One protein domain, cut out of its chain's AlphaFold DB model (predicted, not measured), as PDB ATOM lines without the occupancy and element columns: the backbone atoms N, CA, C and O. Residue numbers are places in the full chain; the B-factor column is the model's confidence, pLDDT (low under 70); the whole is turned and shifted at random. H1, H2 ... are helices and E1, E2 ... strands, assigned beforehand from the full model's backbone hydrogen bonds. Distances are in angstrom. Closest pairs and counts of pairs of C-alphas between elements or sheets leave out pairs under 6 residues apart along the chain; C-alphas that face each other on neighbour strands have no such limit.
ATOM      1  N   TRP A 199     184.921  97.779 238.811       75.00
ATOM      2  CA  TRP A 199     185.547  99.055 239.154       75.00
ATOM      3  C   TRP A 199     187.067  98.950 239.066       75.00
ATOM      4  O   TRP A 199     187.665  98.055 239.664       75.00
ATOM      5  N   ALA A 200     187.695  99.892 238.364       63.16
ATOM      6  CA  ALA A 200     189.140 100.082 238.393       63.16
ATOM      7  C   ALA A 200     189.466 101.396 239.114       63.16
ATOM      8  O   ALA A 200     188.888 102.442 238.810       63.16
ATOM      9  N   ALA A 201     190.381 101.335 240.083       62.03
ATOM     10  CA  ALA A 201     190.958 102.522 240.700       62.03
ATOM     11  C   ALA A 201     192.133 103.010 239.845       62.03
ATOM     12  O   ALA A 201     193.002 102.216 239.481       62.03
ATOM     13  N   THR A 202     192.156 104.300 239.525       73.62
ATOM     14  CA  THR A 202     193.296 104.956 238.875       73.62
ATOM     15  C   THR A 202     194.239 105.545 239.928       73.62
ATOM     16  O   THR A 202     193.825 105.849 241.049       73.62
ATOM     17  N   ASP A 203     195.516 105.737 239.581       62.31
ATOM     18  CA  ASP A 203     196.557 106.210 240.514       62.31
ATOM     19  C   ASP A 203     196.293 107.615 241.091       62.31
ATOM     20  O   ASP A 203     196.827 107.984 242.137       62.31
ATOM     21  N   ASP A 204     195.440 108.411 240.445       78.06
ATOM     22  CA  ASP A 204     195.016 109.724 240.935       78.06
ATOM     23  C   ASP A 204     193.819 109.658 241.906       78.06
ATOM     24  O   ASP A 204     193.418 110.682 242.475       78.06
ATOM     25  N   GLY A 205     193.309 108.451 242.172       77.69
ATOM     26  CA  GLY A 205     192.206 108.159 243.082       77.69
ATOM     27  C   GLY A 205     190.830 108.430 242.483       77.69
ATOM     28  O   GLY A 205     189.917 108.793 243.224       77.69
ATOM     29  N   ARG A 206     190.688 108.302 241.162       82.88
ATOM     30  CA  ARG A 206     189.385 108.268 240.493       82.88
ATOM     31  C   ARG A 206     188.942 106.824 240.304       82.88
ATOM     32  O   ARG A 206     189.753 105.892 240.289       82.88
ATOM     33  N   HIS A 207     187.636 106.642 240.180       85.31
ATOM     34  CA  HIS A 207     187.046 105.335 239.936       85.31
ATOM     35  C   HIS A 207     186.413 105.329 238.555       85.31
ATOM     36  O   HIS A 207     185.555 106.159 238.253       85.31
ATOM     37  N   VAL A 208     186.840 104.384 237.723       79.50
ATOM     38  CA  VAL A 208     186.253 104.156 236.404       79.50
ATOM     39  C   VAL A 208     185.452 102.866 236.474       79.50
ATOM     40  O   VAL A 208     185.994 101.807 236.808       79.50
ATOM     41  N   GLY A 209     184.156 102.969 236.192       85.19
ATOM     42  CA  GLY A 209     183.228 101.844 236.197       85.19
ATOM     43  C   GLY A 209     182.446 101.758 234.893       85.19
ATOM     44  O   GLY A 209     182.143 102.768 234.250       85.19
ATOM     45  N   THR A 210     182.104 100.536 234.496       69.44
ATOM     46  CA  THR A 210     181.101 100.295 233.450       69.44
ATOM     47  C   THR A 210     179.741 100.138 234.115       69.44
ATOM     48  O   THR A 210     179.577  99.321 235.020       69.44
ATOM     49  N   ALA A 211     178.756 100.933 233.687       68.25
ATOM     50  CA  ALA A 211     177.382 100.743 234.139       68.25
ATOM     51  C   ALA A 211     176.864  99.378 233.650       68.25
ATOM     52  O   ALA A 211     177.201  98.961 232.542       68.25
ATOM     53  N   ALA A 212     176.012  98.713 234.436       48.91
ATOM     54  CA  ALA A 212     175.511  97.353 234.180       48.91
ATOM     55  C   ALA A 212     174.835  97.146 232.803       48.91
ATOM     56  O   ALA A 212     174.619  96.016 232.376       48.91
ATOM     57  N   THR A 213     174.511  98.225 232.086       56.62
ATOM     58  CA  THR A 213     173.979  98.184 230.721       56.62
ATOM     59  C   THR A 213     175.055  98.161 229.627       56.62
ATOM     60  O   THR A 213     174.694  98.135 228.456       56.62
ATOM     61  N   ASN A 214     176.357  98.186 229.956       59.88
ATOM     62  CA  ASN A 214     177.497  98.272 229.019       59.88
ATOM     63  C   ASN A 214     177.453  99.460 228.033       59.88
ATOM     64  O   ASN A 214     178.235  99.520 227.089       59.88
ATOM     65  N   THR A 215     176.560 100.428 228.236       74.31
ATOM     66  CA  THR A 215     176.328 101.520 227.278       74.31
ATOM     67  C   THR A 215     177.176 102.760 227.539       74.31
ATOM     68  O   THR A 215     177.295 103.605 226.655       74.31
ATOM     69  N   ALA A 216     177.757 102.901 228.732       81.38
ATOM     70  CA  ALA A 216     178.563 104.063 229.081       81.38
ATOM     71  C   ALA A 216     179.681 103.715 230.068       81.38
ATOM     72  O   ALA A 216     179.488 102.934 231.005       81.38
ATOM     73  N   LEU A 217     180.835 104.343 229.851       90.62
ATOM     74  CA  LEU A 217     181.920 104.435 230.815       90.62
ATOM     75  C   LEU A 217     181.650 105.658 231.694       90.62
ATOM     76  O   LEU A 217     181.467 106.757 231.160       90.62
ATOM     77  N   VAL A 218     181.606 105.470 233.011       91.00
ATOM     78  CA  VAL A 218     181.347 106.553 233.966       91.00
ATOM     79  C   VAL A 218     182.560 106.714 234.874       91.00
ATOM     80  O   VAL A 218     183.037 105.745 235.470       91.00
ATOM     81  N   GLU A 219     183.072 107.938 234.950       91.31
ATOM     82  CA  GLU A 219     184.196 108.326 235.797       91.31
ATOM     83  C   GLU A 219     183.678 109.092 237.013       91.31
ATOM     84  O   GLU A 219     182.882 110.026 236.877       91.31
ATOM     85  N   PHE A 220     184.143 108.705 238.199       90.81
ATOM     86  CA  PHE A 220     183.774 109.325 239.466       90.81
ATOM     87  C   PHE A 220     184.986 109.971 240.143       90.81
ATOM     88  O   PHE A 220     186.093 109.419 240.115       90.81
ATOM     89  N   ASP A 221     184.776 111.126 240.781       89.69
ATOM     90  CA  ASP A 221     185.785 111.749 241.639       89.69
ATOM     91  C   ASP A 221     185.875 111.051 243.007       89.69
ATOM     92  O   ASP A 221     185.107 110.150 243.347       89.69
ATOM     93  N   LYS A 222     186.815 111.519 243.835       82.38
ATOM     94  CA  LYS A 222     187.015 111.051 245.217       82.38
ATOM     95  C   LYS A 222     185.798 111.258 246.126       82.38
ATOM     96  O   LYS A 222     185.742 110.654 247.192       82.38
ATOM     97  N   GLY A 223     184.865 112.129 245.742       87.81
ATOM     98  CA  GLY A 223     183.611 112.383 246.448       87.81
ATOM     99  C   GLY A 223     182.446 111.522 245.956       87.81
ATOM    100  O   GLY A 223     181.349 111.654 246.491       87.81
ATOM    101  N   GLY A 224     182.658 110.655 244.959       85.25
ATOM    102  CA  GLY A 224     181.604 109.847 244.351       85.25
ATOM    103  C   GLY A 224     180.710 110.621 243.378       85.25
ATOM    104  O   GLY A 224     179.655 110.114 242.996       85.25
ATOM    105  N   ASN A 225     181.104 111.827 242.956       87.56
ATOM    106  CA  ASN A 225     180.370 112.578 241.939       87.56
ATOM    107  C   ASN A 225     180.771 112.104 240.545       87.56
ATOM    108  O   ASN A 225     181.947 111.856 240.289       87.56
ATOM    109  N   VAL A 226     179.805 112.037 239.628       90.38
ATOM    110  CA  VAL A 226     180.074 111.760 238.211       90.38
ATOM    111  C   VAL A 226     180.837 112.941 237.607       90.38
ATOM    112  O   VAL A 226     180.318 114.056 237.555       90.38
ATOM    113  N   VAL A 227     182.056 112.687 237.145       92.00
ATOM    114  CA  VAL A 227     182.942 113.681 236.516       92.00
ATOM    115  C   VAL A 227     182.831 113.624 234.999       92.00
ATOM    116  O   VAL A 227     182.868 114.661 234.340       92.00
ATOM    117  N   ASP A 228     182.682 112.421 234.445       91.81
ATOM    118  CA  ASP A 228     182.546 112.201 233.007       91.81
ATOM    119  C   ASP A 228     181.689 110.954 232.741       91.81
ATOM    120  O   ASP A 228     181.710 109.986 233.504       91.81
ATOM    121  N   ALA A 229     180.918 110.982 231.659       91.25
ATOM    122  CA  ALA A 229     180.113 109.858 231.202       91.25
ATOM    123  C   ALA A 229     180.183 109.800 229.677       91.25
ATOM    124  O   ALA A 229     179.609 110.644 228.982       91.25
ATOM    125  N   ARG A 230     180.888 108.798 229.147       89.56
ATOM    126  CA  ARG A 230     181.084 108.641 227.702       89.56
ATOM    127  C   ARG A 230     180.387 107.385 227.198       89.56
ATOM    128  O   ARG A 230     180.546 106.329 227.810       89.56
ATOM    129  N   PRO A 231     179.642 107.465 226.084       83.31
ATOM    130  CA  PRO A 231     179.071 106.280 225.470       83.31
ATOM    131  C   PRO A 231     180.196 105.357 224.998       83.31
ATOM    132  O   PRO A 231     181.175 105.811 224.398       83.31
ATOM    133  N   VAL A 232     180.055 104.062 225.264       89.69
ATOM    134  CA  VAL A 232     180.961 103.060 224.696       89.69
ATOM    135  C   VAL A 232     180.552 102.882 223.239       89.69
ATOM    136  O   VAL A 232     179.483 102.350 222.944       89.69
ATOM    137  N   MET A 233     181.366 103.398 222.318       85.56
ATOM    138  CA  MET A 233     181.135 103.191 220.891       85.56
ATOM    139  C   MET A 233     181.404 101.714 220.576       85.56
ATOM    140  O   MET A 233     182.461 101.216 220.973       85.56
ATOM    141  N   PRO A 234     180.486 101.009 219.887       79.31
ATOM    142  CA  PRO A 234     180.717  99.627 219.498       79.31
ATOM    143  C   PRO A 234     181.973  99.555 218.637       79.31
ATOM    144  O   PRO A 234     182.235 100.440 217.814       79.31
ATOM    145  N   THR A 235     182.760  98.506 218.835       88.12
ATOM    146  CA  THR A 235     183.955  98.290 218.019       88.12
ATOM    147  C   THR A 235     183.564  98.097 216.551       88.12
ATOM    148  O   THR A 235     182.460  97.648 216.236       88.12
ATOM    149  N   GLU A 236     184.470  98.412 215.621       78.00
ATOM    150  CA  GLU A 236     184.226  98.258 214.177       78.00
ATOM    151  C   GLU A 236     183.827  96.813 213.811       78.00
ATOM    152  O   GLU A 236     183.000  96.593 212.927       78.00
ATOM    153  N   ALA A 237     184.313  95.828 214.575       77.00
ATOM    154  CA  ALA A 237     183.928  94.424 214.461       77.00
ATOM    155  C   ALA A 237     182.479  94.147 214.915       77.00
ATOM    156  O   ALA A 237     181.754  93.415 214.240       77.00
ATOM    157  N   GLU A 238     182.025  94.741 216.021       79.75
ATOM    158  CA  GLU A 238     180.640  94.609 216.509       79.75
ATOM    159  C   GLU A 238     179.645  95.351 215.611       79.75
ATOM    160  O   GLU A 238     178.536  94.863 215.357       79.75
ATOM    161  N   ALA A 239     180.057  96.503 215.076       82.62
ATOM    162  CA  ALA A 239     179.295  97.249 214.084       82.62
ATOM    163  C   ALA A 239     179.152  96.447 212.777       82.62
ATOM    164  O   ALA A 239     178.035  96.291 212.277       82.62
ATOM    165  N   ALA A 240     180.244  95.859 212.273       83.38
ATOM    166  CA  ALA A 240     180.227  95.009 211.079       83.38
ATOM    167  C   ALA A 240     179.392  93.732 211.279       83.38
ATOM    168  O   ALA A 240     178.620  93.342 210.399       83.38
ATOM    169  N   HIS A 241     179.469  93.102 212.457       83.62
ATOM    170  CA  HIS A 241     178.662  91.923 212.781       83.62
ATOM    171  C   HIS A 241     177.160  92.246 212.835       83.62
ATOM    172  O   HIS A 241     176.329  91.490 212.323       83.62
ATOM    173  N   SER A 242     176.803  93.402 213.400       80.31
ATOM    174  CA  SER A 242     175.415  93.871 213.468       80.31
ATOM    175  C   SER A 242     174.856  94.216 212.084       80.31
ATOM    176  O   SER A 242     173.709  93.875 211.786       80.31
ATOM    177  N   GLN A 243     175.668  94.820 211.210       82.56
ATOM    178  CA  GLN A 243     175.292  95.092 209.819       82.56
ATOM    179  C   GLN A 243     175.069  93.803 209.023       82.56
ATOM    180  O   GLN A 243     174.040  93.669 208.364       82.56
ATOM    181  N   HIS A 244     175.958  92.814 209.154       85.44
ATOM    182  CA  HIS A 244     175.795  91.533 208.466       85.44
ATOM    183  C   HIS A 244     174.527  90.783 208.919       85.44
ATOM    184  O   HIS A 244     173.822  90.174 208.108       85.44
ATOM    185  N   LYS A 245     174.179  90.873 210.210       80.56
ATOM    186  CA  LYS A 245     172.947  90.285 210.754       80.56
ATOM    187  C   LYS A 245     171.688  90.963 210.201       80.56
ATOM    188  O   LYS A 245     170.726  90.268 209.882       80.56
ATOM    189  N   LEU A 246     171.701  92.288 210.044       78.19
ATOM    190  CA  LEU A 246     170.609  93.046 209.419       78.19
ATOM    191  C   LEU A 246     170.445  92.698 207.935       78.19
ATOM    192  O   LEU A 246     169.325  92.479 207.478       78.19
ATOM    193  N   GLU A 247     171.546  92.563 207.200       81.00
ATOM    194  CA  GLU A 247     171.531  92.201 205.777       81.00
ATOM    195  C   GLU A 247     170.927  90.806 205.546       81.00
ATOM    196  O   GLU A 247     170.130  90.600 204.630       81.00
ATOM    197  N   LYS A 248     171.217  89.864 206.451       80.56
ATOM    198  CA  LYS A 248     170.665  88.505 206.417       80.56
ATOM    199  C   LYS A 248     169.167  88.455 206.743       80.56
ATOM    200  O   LYS A 248     168.454  87.619 206.198       80.56
ATOM    201  N   VAL A 249     168.678  89.358 207.597       78.81
ATOM    202  CA  VAL A 249     167.239  89.496 207.888       78.81
ATOM    203  C   VAL A 249     166.501  90.091 206.689       78.81
ATOM    204  O   VAL A 249     165.435  89.598 206.332       78.81
ATOM    205  N   VAL A 250     167.086  91.084 206.012       78.94
ATOM    206  CA  VAL A 250     166.498  91.694 204.805       78.94
ATOM    207  C   VAL A 250     166.427  90.697 203.641       78.94
ATOM    208  O   VAL A 250     165.460  90.716 202.885       78.94
TER     209      VAL A 250
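This is residues 199 to 250 of the 521 residues of the protein "Predicted protein" of Chlamydomonas reinhardtii (UniProt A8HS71). A small twisted sheet of four strands, folded back and forth from E1 to E4, has one helix, H1, reaching away beyond the end of E4, like a head with an arm. H1 does not pack on the sheet, and residues 235 to 241 and 243 to 250 stick out. The printed part has 52 residues, with four named strands followed by one named helix; the sheet's order is E1, E2, E3, E4, antiparallel throughout, and the class is mixed, helices and strands. The whole is extended, with a radius of gyration of the C-alphas of 15.8 A, and spans 50 by 17 by 14 A, the arm making much of the length.

E1, residues 199 to 201, and E2, residues 207 to 210, form a hairpin, antiparallel at 157 degrees between their directions; C-alphas 199 and 209 face each other at 4.7 A, and N 200 and O 208 are within hydrogen-bond range at 3.0 A. E2 and E3, residues 216 to 220, form the next hairpin at 161 degrees, with C-alphas 208 and 219 facing each other at 4.7 A and N 220 and O 207 at 2.9 A. E3 and E4, residues 226 to 231, form the third hairpin at 166 degrees, with C-alphas 216 and 231 facing each other at 4.3 A, N 217 and O 230 at 2.9 A, and N 227 and O 219 at 2.8 A. The four strands are a meander, each the antiparallel neighbour of the one before, with E1 and E4 as edge strands. From edge to edge the strands' lines turn by 55 degrees. H1, residues 236 to 250, is not on the sheet, with 0 pairs of C-alphas within 10 A, and it is apart from E1, E2 and E3. In H1 every O i to N i+4 pair is within hydrogen-bond range.

E1 begins at C-alpha 199, (185.547, 99.055, 239.154), and is 6.6 A long. E2 is 10.1 A long, E3 is 12.8 A and E4, the longest strand by residues, is 13.9 A, ending at C-alpha 231, (179.071, 106.280, 225.470). H1 is 21.1 A long and ends at C-alpha 250, (166.498, 91.694, 204.805).

The two C-alphas farthest apart are those of Gly 223 and Val 250, at 49.5 A. Without the stretches that stand free, the body has 37 residues and spans 37 by 16 by 14 A. The printed part has no cut, and the four links between named elements are tight. The mean pLDDT of the printed part is 80.2; residues 200 to 201, 203 and 210 to 214 are under 70.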